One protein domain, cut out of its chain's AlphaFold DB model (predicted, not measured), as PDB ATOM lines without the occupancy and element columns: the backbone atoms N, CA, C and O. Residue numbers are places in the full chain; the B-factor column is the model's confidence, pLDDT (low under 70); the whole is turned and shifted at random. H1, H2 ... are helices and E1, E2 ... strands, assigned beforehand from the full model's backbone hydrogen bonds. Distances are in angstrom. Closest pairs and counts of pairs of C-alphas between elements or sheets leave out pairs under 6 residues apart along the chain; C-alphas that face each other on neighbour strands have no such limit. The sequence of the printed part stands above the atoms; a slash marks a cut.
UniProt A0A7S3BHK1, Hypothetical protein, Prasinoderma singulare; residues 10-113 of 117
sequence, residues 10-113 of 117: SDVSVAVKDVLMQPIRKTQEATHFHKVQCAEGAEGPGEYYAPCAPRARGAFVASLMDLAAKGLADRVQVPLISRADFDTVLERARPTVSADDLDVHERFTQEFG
ATOM      1  N   SER A  10      49.769  27.398  30.087       83.00
ATOM      2  CA  SER A  10      49.271  27.633  31.446       83.00
ATOM      3  C   SER A  10      47.978  28.448  31.440       83.00
ATOM      4  O   SER A  10      47.040  28.080  32.146       83.00
ATOM      5  N   ASP A  11      47.883  29.483  30.600       81.62
ATOM      6  CA  ASP A  11      46.664  30.290  30.464       81.62
ATOM      7  C   ASP A  11      45.497  29.450  29.947       81.62
ATOM      8  O   ASP A  11      44.389  29.522  30.479       81.62
ATOM      9  N   VAL A  12      45.762  28.580  28.965       85.88
ATOM     10  CA  VAL A  12      44.763  27.625  28.466       85.88
ATOM     11  C   VAL A  12      44.325  26.668  29.577       85.88
ATOM     12  O   VAL A  12      43.129  26.444  29.754       85.88
ATOM     13  N   SER A  13      45.259  26.132  30.369       87.50
ATOM     14  CA  SER A  13      44.941  25.240  31.495       87.50
ATOM     15  C   SER A  13      44.060  25.923  32.546       87.50
ATOM     16  O   SER A  13      43.087  25.333  33.025       87.50
ATOM     17  N   VAL A  14      44.365  27.178  32.888       88.44
ATOM     18  CA  VAL A  14      43.566  27.981  33.826       88.44
ATOM     19  C   VAL A  14      42.176  28.258  33.255       88.44
ATOM     20  O   VAL A  14      41.188  28.037  33.954       88.44
ATOM     21  N   ALA A  15      42.082  28.659  31.985       88.81
ATOM     22  CA  ALA A  15      40.805  28.907  31.323       88.81
ATOM     23  C   ALA A  15      39.927  27.646  31.297       88.81
ATOM     24  O   ALA A  15      38.756  27.700  31.665       88.81
ATOM     25  N   VAL A  16      40.488  26.484  30.949       91.88
ATOM     26  CA  VAL A  16      39.744  25.212  30.948       91.88
ATOM     27  C   VAL A  16      39.241  24.864  32.349       91.88
ATOM     28  O   VAL A  16      38.080  24.490  32.500       91.88
ATOM     29  N   LYS A  17      40.067  25.028  33.390       92.31
ATOM     30  CA  LYS A  17      39.632  24.809  34.781       92.31
ATOM     31  C   LYS A  17      38.485  25.734  35.176       92.31
ATOM     32  O   LYS A  17      37.566  25.287  35.856       92.31
ATOM     33  N   ASP A  18      38.508  26.991  34.743       92.81
ATOM     34  CA  ASP A  18      37.422  27.930  35.029       92.81
ATOM     35  C   ASP A  18      36.129  27.557  34.284       92.81
ATOM     36  O   ASP A  18      35.041  27.588  34.865       92.81
ATOM     37  N   VAL A  19      36.237  27.102  33.032       94.94
ATOM     38  CA  VAL A  19      35.097  26.581  32.259       94.94
ATOM     39  C   VAL A  19      34.476  25.352  32.928       94.94
ATOM     40  O   VAL A  19      33.252  25.266  33.027       94.94
ATOM     41  N   LEU A  20      35.295  24.436  33.460       94.62
ATOM     42  CA  LEU A  20      34.818  23.255  34.194       94.62
ATOM     43  C   LEU A  20      33.979  23.618  35.433       94.62
ATOM     44  O   LEU A  20      33.141  22.825  35.858       94.62
ATOM     45  N   MET A  21      34.154  24.824  35.982       94.75
ATOM     46  CA  MET A  21      33.383  25.313  37.128       94.75
ATOM     47  C   MET A  21      32.087  26.042  36.742       94.75
ATOM     48  O   MET A  21      31.252  26.287  37.618       94.75
ATOM     49  N   GLN A  22      31.871  26.379  35.465       94.81
ATOM     50  CA  GLN A  22      30.678  27.119  35.023       94.81
ATOM     51  C   GLN A  22      29.360  26.381  35.317       94.81
ATOM     52  O   GLN A  22      28.452  27.012  35.863       94.81
ATOM     53  N   PRO A  23      29.225  25.062  35.067       94.19
ATOM     54  CA  PRO A  23      28.019  24.319  35.437       94.19
ATOM     55  C   PRO A  23      27.656  24.409  36.917       94.19
ATOM     56  O   PRO A  23      26.487  24.581  37.272       94.19
ATOM     57  N   ILE A  24      28.665  24.325  37.786       93.81
ATOM     58  CA  ILE A  24      28.484  24.374  39.238       93.81
ATOM     59  C   ILE A  24      27.955  25.752  39.638       93.81
ATOM     60  O   ILE A  24      26.940  25.834  40.328       93.81
ATOM     61  N   ARG A  25      28.577  26.829  39.138       94.62
ATOM     62  CA  ARG A  25      28.144  28.213  39.407       94.62
ATOM     63  C   ARG A  25      26.720  28.466  38.922       94.62
ATOM     64  O   ARG A  25      25.881  28.888  39.709       94.62
ATOM     65  N   LYS A  26      26.407  28.093  37.675       94.75
ATOM     66  CA  LYS A  26      25.049  28.216  37.114       94.75
ATOM     67  C   LYS A  26      23.999  27.503  37.962       94.75
ATOM     68  O   LYS A  26      22.894  28.006  38.113       94.75
ATOM     69  N   THR A  27      24.336  26.336  38.506       95.81
ATOM     70  CA  THR A  27      23.421  25.556  39.352       95.81
ATOM     71  C   THR A  27      23.237  26.195  40.726       95.81
ATOM     72  O   THR A  27      22.122  26.236  41.237       95.81
ATOM     73  N   GLN A  28      24.312  26.724  41.317       95.62
ATOM     74  CA  GLN A  28      24.262  27.441  42.594       95.62
ATOM     75  C   GLN A  28      23.479  28.758  42.494       95.62
ATOM     76  O   GLN A  28      22.736  29.094  43.413       95.62
ATOM     77  N   GLU A  29      23.617  29.474  41.378       95.75
ATOM     78  CA  GLU A  29      22.956  30.760  41.106       95.75
ATOM     79  C   GLU A  29      21.528  30.607  40.545       95.75
ATOM     80  O   GLU A  29      20.802  31.594  40.393       95.75
ATOM     81  N   ALA A  30      21.097  29.381  40.228       96.69
ATOM     82  CA  ALA A  30      19.786  29.127  39.651       96.69
ATOM     83  C   ALA A  30      18.647  29.462  40.625       96.69
ATOM     84  O   ALA A  30      18.656  29.096  41.801       96.69
ATOM     85  N   THR A  31      17.618  30.115  40.087       97.38
ATOM     86  CA  THR A  31      16.394  30.487  40.820       97.38
ATOM     87  C   THR A  31      15.189  29.626  40.450       97.38
ATOM     88  O   THR A  31      14.145  29.696  41.100       97.38
ATOM     89  N   HIS A  32      15.305  28.859  39.365       97.69
ATOM     90  CA  HIS A  32      14.240  28.030  38.829       97.69
ATOM     91  C   HIS A  32      14.795  26.685  38.393       97.69
ATOM     92  O   HIS A  32      15.855  26.596  37.768       97.69
ATOM     93  N   PHE A  33      14.022  25.646  38.675       97.06
ATOM     94  CA  PHE A  33      14.323  24.279  38.288       97.06
ATOM     95  C   PHE A  33      13.116  23.672  37.586       97.06
ATOM     96  O   PHE A  33      11.987  24.137  37.735       97.06
ATOM     97  N   HIS A  34      13.350  22.618  36.819       95.06
ATOM     98  CA  HIS A  34      12.291  21.787  36.265       95.06
ATOM     99  C   HIS A  34      12.634  20.317  36.467       95.06
ATOM    100  O   HIS A  34      13.788  19.947  36.690       95.06
ATOM    101  N   LYS A  35      11.600  19.479  36.416       94.25
ATOM    102  CA  LYS A  35      11.729  18.034  36.592       94.25
ATOM    103  C   LYS A  35      12.099  17.364  35.273       94.25
ATOM    104  O   LYS A  35      11.472  17.643  34.249       94.25
ATOM    105  N   VAL A  36      13.056  16.443  35.317       90.00
ATOM    106  CA  VAL A  36      13.452  15.588  34.189       90.00
ATOM    107  C   VAL A  36      13.429  14.116  34.611       90.00
ATOM    108  O   VAL A  36      13.729  13.790  35.757       90.00
ATOM    109  N   GLN A  37      12.998  13.232  33.704       82.19
ATOM    110  CA  GLN A  37      12.751  11.804  33.989       82.19
ATOM    111  C   GLN A  37      14.001  10.917  33.846       82.19
ATOM    112  O   GLN A  37      13.996   9.774  34.292       82.19
ATOM    113  N   CYS A  38      15.060  11.448  33.234       72.06
ATOM    114  CA  CYS A  38      16.378  10.832  33.131       72.06
ATOM    115  C   CYS A  38      17.432  11.943  33.121       72.06
ATOM    116  O   CYS A  38      17.221  12.980  32.486       72.06
ATOM    117  N   ALA A  39      18.555  11.725  33.805       68.69
ATOM    118  CA  ALA A  39      19.757  12.539  33.633       68.69
ATOM    119  C   ALA A  39      20.655  11.958  32.562       68.69
ATOM    120  O   ALA A  39      20.805  10.738  32.469       68.69
ATOM    121  N   GLU A  40      21.359  12.830  31.857       67.69
ATOM    122  CA  GLU A  40      22.582  12.424  31.184       67.69
ATOM    123  C   GLU A  40      23.638  12.105  32.259       67.69
ATOM    124  O   GLU A  40      23.952  12.947  33.097       67.69
ATOM    125  N   GLY A  41      24.109  10.854  32.300       67.62
ATOM    126  CA  GLY A  41      25.051  10.375  33.321       67.62
ATOM    127  C   GLY A  41      24.431   9.857  34.631       67.62
ATOM    128  O   GLY A  41      25.178   9.571  35.563       67.62
ATOM    129  N   ALA A  42      23.103   9.709  34.728       70.25
ATOM    130  CA  ALA A  42      22.468   9.069  35.888       70.25
ATOM    131  C   ALA A  42      22.639   7.542  35.895       70.25
ATOM    132  O   ALA A  42      22.538   6.892  34.856       70.25
ATOM    133  N   GLU A  43      22.772   6.967  37.094       68.69
ATOM    134  CA  GLU A  43      22.863   5.513  37.321       68.69
ATOM    135  C   GLU A  43      21.538   4.754  37.091       68.69
ATOM    136  O   GLU A  43      21.482   3.533  37.233       68.69
ATOM    137  N   GLY A  44      20.458   5.444  36.716       70.62
ATOM    138  CA  GLY A  44      19.180   4.806  36.422       70.62
ATOM    139  C   GLY A  44      18.038   5.785  36.142       70.62
ATOM    140  O   GLY A  44      18.211   7.003  36.227       70.62
ATOM    141  N   PRO A  45      16.850   5.260  35.796       75.69
ATOM    142  CA  PRO A  45      15.644   6.064  35.641       75.69
ATOM    143  C   PRO A  45      15.235   6.676  36.989       75.69
ATOM    144  O   PRO A  45      15.231   5.998  38.016       75.69
ATOM    145  N   GLY A  46      14.867   7.956  36.991       82.31
ATOM    146  CA  GLY A  46      14.542   8.665  38.226       82.31
ATOM    147  C   GLY A  46      14.125  10.111  37.992       82.31
ATOM    148  O   GLY A  46      14.382  10.695  36.945       82.31
ATOM    149  N   GLU A  47      13.463  10.705  38.984       89.75
ATOM    150  CA  GLU A  47      13.133  12.130  38.943       89.75
ATOM    151  C   GLU A  47      14.347  12.958  39.369       89.75
ATOM    152  O   GLU A  47      14.807  12.852  40.509       89.75
ATOM    153  N   TYR A  48      14.815  13.812  38.464       93.00
ATOM    154  CA  TYR A  48      15.914  14.742  38.688       93.00
ATOM    155  C   TYR A  48      15.476  16.190  38.461       93.00
ATOM    156  O   TYR A  48      14.440  16.464  37.848       93.00
ATOM    157  N   TYR A  49      16.300  17.117  38.936       94.75
ATOM    158  CA  TYR A  49      16.045  18.549  38.917       94.75
ATOM    159  C   TYR A  49      17.165  19.269  38.178       94.75
ATOM    160  O   TYR A  49      18.299  19.281  38.641       94.75
ATOM    161  N   ALA A  50      16.850  19.887  37.046       94.62
ATOM    162  CA  ALA A  50      17.819  20.662  36.279       94.62
ATOM    163  C   ALA A  50      17.522  22.166  36.412       94.62
ATOM    164  O   ALA A  50      16.343  22.548  36.437       94.62
ATOM    165  N   PRO A  51      18.548  23.030  36.519       96.00
ATOM    166  CA  PRO A  51      18.360  24.473  36.506       96.00
ATOM    167  C   PRO A  51      17.830  24.916  35.139       96.00
ATOM    168  O   PRO A  51      18.244  24.407  34.098       96.00
ATOM    169  N   CYS A  52      16.907  25.874  35.128       95.06
ATOM    170  CA  CYS A  52      16.283  26.349  33.894       95.06
ATOM    171  C   CYS A  52      15.943  27.836  33.936       95.06
ATOM    172  O   CYS A  52      15.991  28.494  34.974       95.06
ATOM    173  N   ALA A  53      15.583  28.376  32.771       94.50
ATOM    174  CA  ALA A  53      15.100  29.742  32.675       94.50
ATOM    175  C   ALA A  53      13.740  29.896  33.391       94.50
ATOM    176  O   ALA A  53      12.896  29.004  33.282       94.50
ATOM    177  N   PRO A  54      13.448  31.060  34.004       95.19
ATOM    178  CA  PRO A  54      12.189  31.298  34.720       95.19
ATOM    179  C   PRO A  54      10.909  31.054  33.911       95.19
ATOM    180  O   PRO A  54       9.858  30.753  34.465       95.19
ATOM    181  N   ARG A  55      10.985  31.200  32.583       94.44
ATOM    182  CA  ARG A  55       9.852  31.035  31.656       94.44
ATOM    183  C   ARG A  55       9.824  29.671  30.962       94.44
ATOM    184  O   ARG A  55       9.030  29.477  30.044       94.44
ATOM    185  N   ALA A  56      10.701  28.744  31.343       93.75
ATOM    186  CA  ALA A  56      10.702  27.409  30.767       93.75
ATOM    187  C   ALA A  56       9.427  26.644  31.161       93.75
ATOM    188  O   ALA A  56       8.867  26.819  32.246       93.75
ATOM    189  N   ARG A  57       8.949  25.774  30.268       93.75
ATOM    190  CA  ARG A  57       7.772  24.942  30.540       93.75
ATOM    191  C   ARG A  57       8.069  24.007  31.714       93.75
ATOM    192  O   ARG A  57       9.006  23.220  31.648       93.75
ATOM    193  N   GLY A  58       7.238  24.061  32.753       93.19
ATOM    194  CA  GLY A  58       7.426  23.248  33.959       93.19
ATOM    195  C   GLY A  58       8.492  23.783  34.920       93.19
ATOM    196  O   GLY A  58       8.856  23.066  35.851       93.19
ATOM    197  N   ALA A  59       8.974  25.015  34.711       96.69
ATOM    198  CA  ALA A  59       9.810  25.708  35.679       96.69
ATOM    199  C   ALA A  59       9.024  25.984  36.966       96.69
ATOM    200  O   ALA A  59       7.881  26.444  36.932       96.69
ATOM    201  N   PHE A  60       9.660  25.732  38.100       96.69
ATOM    202  CA  PHE A  60       9.176  26.115  39.416       96.69
ATOM    203  C   PHE A  60      10.282  26.854  40.167       96.69
ATOM    204  O   PHE A  60      11.470  26.585  39.977       96.69
ATOM    205  N   VAL A  61       9.883  27.805  41.011       97.44
ATOM    206  CA  VAL A  61      10.812  28.611  41.811       97.44
ATOM    207  C   VAL A  61      11.421  27.737  42.904       97.44
ATOM    208  O   VAL A  61      10.692  27.169  43.721       97.44
ATOM    209  N   ALA A  62      12.746  27.631  42.913       96.25
ATOM    210  CA  ALA A  62      13.529  26.979  43.957       96.25
ATOM    211  C   ALA A  62      15.003  27.365  43.810       96.25
ATOM    212  O   ALA A  62      15.480  27.577  42.697       96.25
ATOM    213  N   SER A  63      15.733  27.401  44.919       97.00
ATOM    214  CA  SER A  63      17.196  27.453  44.926       97.00
ATOM    215  C   SER A  63      17.806  26.063  45.138       97.00
ATOM    216  O   SER A  63      17.134  25.127  45.589       97.00
ATOM    217  N   LEU A  64      19.113  25.931  44.887       96.00
ATOM    218  CA  LEU A  64      19.857  24.718  45.236       96.00
ATOM    219  C   LEU A  64      19.752  24.394  46.738       96.00
ATOM    220  O   LEU A  64      19.627  23.229  47.110       96.00
ATOM    221  N   MET A  65      19.751  25.417  47.599       96.50
ATOM    222  CA  MET A  65      19.616  25.242  49.048       96.50
ATOM    223  C   MET A  65      18.228  24.718  49.434       96.50
ATOM    224  O   MET A  65      18.125  23.853  50.301       96.50
ATOM    225  N   ASP A  66      17.169  25.165  48.753       97.00
ATOM    226  CA  ASP A  66      15.808  24.662  48.990       97.00
ATOM    227  C   ASP A  66      15.672  23.184  48.608       97.00
ATOM    228  O   ASP A  66      14.987  22.419  49.289       97.00
ATOM    229  N   LEU A  67      16.317  22.769  47.512       95.62
ATOM    230  CA  LEU A  67      16.357  21.366  47.094       95.62
ATOM    231  C   LEU A  67      17.193  20.527  48.068       95.62
ATOM    232  O   LEU A  67      16.772  19.434  48.447       95.62
ATOM    233  N   ALA A  68      18.323  21.054  48.542       96.12
ATOM    234  CA  ALA A  68      19.153  20.392  49.543       96.12
ATOM    235  C   ALA A  68      18.418  20.200  50.879       96.12
ATOM    236  O   ALA A  68      18.416  19.095  51.417       96.12
ATOM    237  N   ALA A  69      17.709  21.222  51.369       97.12
ATOM    238  CA  ALA A  69      16.906  21.142  52.593       97.12
ATOM    239  C   ALA A  69      15.783  20.089  52.509       97.12
ATOM    240  O   ALA A  69      15.351  19.554  53.529       97.12
ATOM    241  N   LYS A  70      15.328  19.759  51.294       95.62
ATOM    242  CA  LYS A  70      14.344  18.698  51.019       95.62
ATOM    243  C   LYS A  70      14.973  17.314  50.811       95.62
ATOM    244  O   LYS A  70      14.254  16.377  50.479       95.62
ATOM    245  N   GLY A  71      16.293  17.178  50.963       95.00
ATOM    246  CA  GLY A  71      17.015  15.929  50.704       95.00
ATOM    247  C   GLY A  71      17.102  15.569  49.217       95.00
ATOM    248  O   GLY A  71      17.233  14.399  48.875       95.00
ATOM    249  N   LEU A  72      16.989  16.558  48.321       93.50
ATOM    250  CA  LEU A  72      16.995  16.365  46.866       93.50
ATOM    251  C   LEU A  72      18.310  16.805  46.206       93.50
ATOM    252  O   LEU A  72      18.380  16.819  44.980       93.50
ATOM    253  N   ALA A  73      19.342  17.156  46.986       91.81
ATOM    254  CA  ALA A  73      20.633  17.627  46.470       91.81
ATOM    255  C   ALA A  73      21.265  16.638  45.474       91.81
ATOM    256  O   ALA A  73      21.635  17.038  44.374       91.81
ATOM    257  N   ASP A  74      21.276  15.345  45.807       90.12
ATOM    258  CA  ASP A  74      21.858  14.285  44.966       90.12
ATOM    259  C   ASP A  74      21.067  14.030  43.670       90.12
ATOM    260  O   ASP A  74      21.484  13.267  42.802       90.12
ATOM    261  N   ARG A  75      19.896  14.664  43.532       91.88
ATOM    262  CA  ARG A  75      19.041  14.595  42.343       91.88
ATOM    263  C   ARG A  75      19.107  15.864  41.501       91.88
ATOM    264  O   ARG A  75      18.369  15.970  40.519       91.88
ATOM    265  N   VAL A  76      19.951  16.827  41.866       93.56
ATOM    266  CA  VAL A  76      20.175  18.032  41.066       93.56
ATOM    267  C   VAL A  76      21.201  17.746  39.980       93.56
ATOM    268  O   VAL A  76      22.297  17.263  40.247       93.56
ATOM    269  N   GLN A  77      20.850  18.080  38.745       91.81
ATOM    270  CA  GLN A  77      21.754  18.009  37.608       91.81
ATOM    271  C   GLN A  77      22.394  19.361  37.357       91.81
ATOM    272  O   GLN A  77      21.714  20.387  37.331       91.81
ATOM    273  N   VAL A  78      23.696  19.344  37.099       92.25
ATOM    274  CA  VAL A  78      24.403  20.511  36.578       92.25
ATOM    275  C   VAL A  78      24.225  20.581  35.054       92.25
ATOM    276  O   VAL A  78      24.154  19.540  34.399       92.25
ATOM    277  N   PRO A  79      24.133  21.780  34.457       91.25
ATOM    278  CA  PRO A  79      24.009  21.920  33.014       91.25
ATOM    279  C   PRO A  79      25.303  21.491  32.315       91.25
ATOM    280  O   PRO A  79      26.395  21.632  32.859       91.25
ATOM    281  N   LEU A  80      25.198  21.013  31.077       90.94
ATOM    282  CA  LEU A  80      26.381  20.688  30.284       90.94
ATOM    283  C   LEU A  80      27.210  21.938  29.978       90.94
ATOM    284  O   LEU A  80      26.679  23.038  29.798       90.94
ATOM    285  N   ILE A  81      28.519  21.733  29.859       93.00
ATOM    286  CA  ILE A  81      29.435  22.759  29.369       93.00
ATOM    287  C   ILE A  81      29.142  23.005  27.892       93.00
ATOM    288  O   ILE A  81      29.081  22.080  27.083       93.00
ATOM    289  N   SER A  82      28.986  24.274  27.543       92.50
ATOM    290  CA  SER A  82      28.704  24.739  26.191       92.50
ATOM    291  C   SER A  82      29.826  25.637  25.675       92.50
ATOM    292  O   SER A  82      30.636  26.158  26.438       92.50
ATOM    293  N   ARG A  83      29.851  25.900  24.364       92.44
ATOM    294  CA  ARG A  83      30.795  26.867  23.782       92.44
ATOM    295  C   ARG A  83      30.663  28.268  24.402       92.44
ATOM    296  O   ARG A  83      31.670  28.938  24.580       92.44
ATOM    297  N   ALA A  84      29.453  28.671  24.794       91.81
ATOM    298  CA  ALA A  84      29.216  29.962  25.441       91.81
ATOM    299  C   ALA A  84      29.941  30.095  26.798       91.81
ATOM    300  O   ALA A  84      30.296  31.202  27.202       91.81
ATOM    301  N   ASP A  85      30.201  28.975  27.482       93.00
ATOM    302  CA  ASP A  85      30.999  28.957  28.714       93.00
ATOM    303  C   ASP A  85      32.461  29.300  28.440       93.00
ATOM    304  O   ASP A  85      33.062  30.082  29.174       93.00
ATOM    305  N   PHE A  86      33.010  28.772  27.342       91.81
ATOM    306  CA  PHE A  86      34.345  29.132  26.879       91.81
ATOM    307  C   PHE A  86      34.415  30.597  26.457       91.81
ATOM    308  O   PHE A  86      35.335  31.285  26.882       91.81
ATOM    309  N   ASP A  87      33.442  31.084  25.681       90.38
ATOM    310  CA  ASP A  87      33.412  32.485  25.245       90.38
ATOM    311  C   ASP A  87      33.412  33.433  26.469       90.38
ATOM    312  O   ASP A  87      34.248  34.329  26.561       90.38
ATOM    313  N   THR A  88      32.580  33.154  27.482       88.38
ATOM    314  CA  THR A  88      32.501  33.956  28.723       88.38
ATOM    315  C   THR A  88      33.810  33.960  29.523       88.38
ATOM    316  O   THR A  88      34.192  34.982  30.099       88.38
ATOM    317  N   VAL A  89      34.496  32.815  29.613       89.44
ATOM    318  CA  VAL A  89      35.774  32.713  30.337       89.44
ATOM    319  C   VAL A  89      36.891  33.410  29.563       89.44
ATOM    320  O   VAL A  89      37.673  34.150  30.159       89.44
ATOM    321  N   LEU A  90      36.948  33.228  28.242       85.56
ATOM    322  CA  LEU A  90      37.968  33.837  27.387       85.56
ATOM    323  C   LEU A  90      37.851  35.364  27.331       85.56
ATOM    324  O   LEU A  90      38.876  36.032  27.295       85.56
ATOM    325  N   GLU A  91      36.640  35.924  27.408       86.12
ATOM    326  CA  GLU A  91      36.434  37.378  27.526       86.12
ATOM    327  C   GLU A  91      37.069  37.979  28.790       86.12
ATOM    328  O   GLU A  91      37.446  39.152  28.809       86.12
ATOM    329  N   ARG A  92      37.185  37.190  29.865       81.31
ATOM    330  CA  ARG A  92      37.766  37.622  31.147       81.31
ATOM    331  C   ARG A  92      39.237  37.249  31.284       81.31
ATOM    332  O   ARG A  92      39.943  37.858  32.091       81.31
ATOM    333  N   ALA A  93      39.682  36.237  30.547       79.38
ATOM    334  CA  ALA A  93      41.040  35.739  30.613       79.38
ATOM    335  C   ALA A  93      42.014  36.779  30.047       79.38
ATOM    336  O   ALA A  93      41.809  37.330  28.966       79.38
ATOM    337  N   ARG A  94      43.093  37.046  30.786       73.94
ATOM    338  CA  ARG A  94      44.190  37.892  30.310       73.94
ATOM    339  C   ARG A  94      45.369  37.002  29.909       73.94
ATOM    340  O   ARG A  94      45.746  36.166  30.730       73.94
ATOM    341  N   PRO A  95      45.940  37.173  28.704       74.69
ATOM    342  CA  PRO A  95      47.160  36.467  28.316       74.69
ATOM    343  C   PRO A  95      48.293  36.831  29.277       74.69
ATOM    344  O   PRO A  95      48.433  38.003  29.640       74.69
ATOM    345  N   THR A  96      49.077  35.841  29.711       68.88
ATOM    346  CA  THR A  96      50.212  36.087  30.615       68.88
ATOM    347  C   THR A  96      51.538  36.245  29.888       68.88
ATOM    348  O   THR A  96      52.475  36.761  30.490       68.88
ATOM    349  N   VAL A  97      51.625  35.869  28.609       66.62
ATOM    350  CA  VAL A  97      52.827  36.111  27.805       66.62
ATOM    351  C   VAL A  97      52.734  37.497  27.192       66.62
ATOM    352  O   VAL A  97      51.814  37.791  26.421       66.62
ATOM    353  N   SER A  98      53.681  38.357  27.554       61.72
ATOM    354  CA  SER A  98      53.814  39.675  26.947       61.72
ATOM    355  C   SER A  98      54.526  39.583  25.592       61.72
ATOM    356  O   SER A  98      55.269  38.637  25.328       61.72
ATOM    357  N   ALA A  99      54.306  40.569  24.719       63.78
ATOM    358  CA  ALA A  99      55.053  40.670  23.464       63.78
ATOM    359  C   ALA A  99      56.564  40.847  23.719       63.78
ATOM    360  O   ALA A  99      57.376  40.267  23.008       63.78
ATOM    361  N   ASP A 100      56.926  41.553  24.793       62.28
ATOM    362  CA  ASP A 100      58.321  41.796  25.169       62.28
ATOM    363  C   ASP A 100      59.058  40.495  25.541       62.28
ATOM    364  O   ASP A 100      60.233  40.327  25.205       62.28
ATOM    365  N   ASP A 101      58.375  39.543  26.190       60.78
ATOM    366  CA  ASP A 101      58.955  38.228  26.498       60.78
ATOM    367  C   ASP A 101      59.231  37.424  25.216       60.78
ATOM    368  O   ASP A 101      60.252  36.738  25.118       60.78
ATOM    369  N   LEU A 102      58.353  37.531  24.211       65.62
ATOM    370  CA  LEU A 102      58.539  36.873  22.915       65.62
ATOM    371  C   LEU A 102      59.741  37.445  22.160       65.62
ATOM    372  O   LEU A 102      60.543  36.666  21.651       65.62
ATOM    373  N   ASP A 103      59.928  38.766  22.160       66.25
ATOM    374  CA  ASP A 103      61.049  39.423  21.474       66.25
ATOM    375  C   ASP A 103      62.413  38.991  22.041       66.25
ATOM    376  O   ASP A 103      63.378  38.776  21.300       66.25
ATOM    377  N   VAL A 104      62.508  38.815  23.365       70.19
ATOM    378  CA  VAL A 104      63.730  38.304  24.010       70.19
ATOM    379  C   VAL A 104      64.014  36.864  23.573       70.19
ATOM    380  O   VAL A 104      65.163  36.533  23.260       70.19
ATOM    381  N   HIS A 105      62.986  36.015  23.517       62.16
ATOM    382  CA  HIS A 105      63.118  34.630  23.065       62.16
ATOM    383  C   HIS A 105      63.415  34.520  21.563       62.16
ATOM    384  O   HIS A 105      64.226  33.677  21.177       62.16
ATOM    385  N   GLU A 106      62.840  35.380  20.722       72.62
ATOM    386  CA  GLU A 106      63.148  35.446  19.290       72.62
ATOM    387  C   GLU A 106      64.592  35.883  19.050       72.62
ATOM    388  O   GLU A 106      65.295  35.234  18.274       72.62
ATOM    389  N   ARG A 107      65.074  36.912  19.760       70.50
ATOM    390  CA  ARG A 107      66.470  37.355  19.646       70.50
ATOM    391  C   ARG A 107      67.442  36.263  20.084       70.50
ATOM    392  O   ARG A 107      68.407  35.992  19.378       70.50
ATOM    393  N   PHE A 108      67.160  35.587  21.200       68.75
ATOM    394  CA  PHE A 108      67.967  34.453  21.655       68.75
ATOM    395  C   PHE A 108      67.958  33.300  20.637       68.75
ATOM    396  O   PHE A 108      68.999  32.724  20.333       68.75
ATOM    397  N   THR A 109      66.800  32.997  20.047       74.81
ATOM    398  CA  THR A 109      66.675  31.939  19.031       74.81
ATOM    399  C   THR A 109      67.391  32.308  17.724       74.81
ATOM    400  O   THR A 109      67.971  31.433  17.085       74.81
ATOM    401  N   GLN A 110      67.403  33.586  17.328       73.75
ATOM    402  CA  GLN A 110      68.176  34.069  16.174       73.75
ATOM    403  C   GLN A 110      69.688  34.003  16.413       73.75
ATOM    404  O   GLN A 110      70.432  33.692  15.485       73.75
ATOM    405  N   GLU A 111      70.141  34.294  17.635       74.81
ATOM    406  CA  GLU A 111      71.566  34.310  17.979       74.81
ATOM    407  C   GLU A 111      72.152  32.903  18.201       74.81
ATOM    408  O   GLU A 111      73.311  32.679  17.855       74.81
ATOM    409  N   PHE A 112      71.370  31.950  18.728       72.62
ATOM    410  CA  PHE A 112      71.879  30.635  19.158       72.62
ATOM    411  C   PHE A 112      71.227  29.424  18.461       72.62
ATOM    412  O   PHE A 112      71.717  28.304  18.596       72.62
ATOM    413  N   GLY A 113      70.170  29.615  17.666       69.12
ATOM    414  CA  GLY A 113      69.479  28.524  16.969       69.12
ATOM    415  C   GLY A 113      68.724  27.568  17.907       69.12
ATOM    416  O   GLY A 113      68.435  27.889  19.055       69.12
TER     417      GLY A 113
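This is residues 10 to 113 of the 117 residues of the protein "Hypothetical protein" of Prasinoderma singulare (UniProt A0A7S3BHK1). A small head, hairpin E1-E2 with H2, lies at one end of long H1; H3 crosses H1, and H4 sticks out beyond. The printed part has 104 residues, with four named helices and two named strands in the order H1, E1, E2, H2, H3, H4; the class is mostly helix, with helices holding 49 and strands 9 of the 58 residues in named elements. It is extended: radius of gyration of the C-alphas 21.1 A, spans 67 by 28 by 24 A.

Find C-alpha 10 at (49.271, 27.633, 31.446); H1, residues 10 to 28, runs 27.4 A from there. E1, 32 to 36, E2, 48 to 51, H2, 64 to 69, H3, 83 to 92, and H4, 99 to 112, follow, ending at (71.879, 30.635, 19.158).

H1 touches H3 with residues 15 to 22 alone, at a steep tilt of 63 degrees; the closest C-alphas, of Val 19 and Asp 85, are 5.9 A apart. In the antiparallel hairpin E1 and E2, find N 34 and O 50, 3.0 A apart. H2 and H4 have every O i to N i+4 pair within hydrogen-bond range, H1 13 of 15, H3 5 of 6.

The printed part has no cut; links E1 to E2, E2 to H2 and H2 to H3 are long. Residues 96 to 103, among others, have pLDDT under 70.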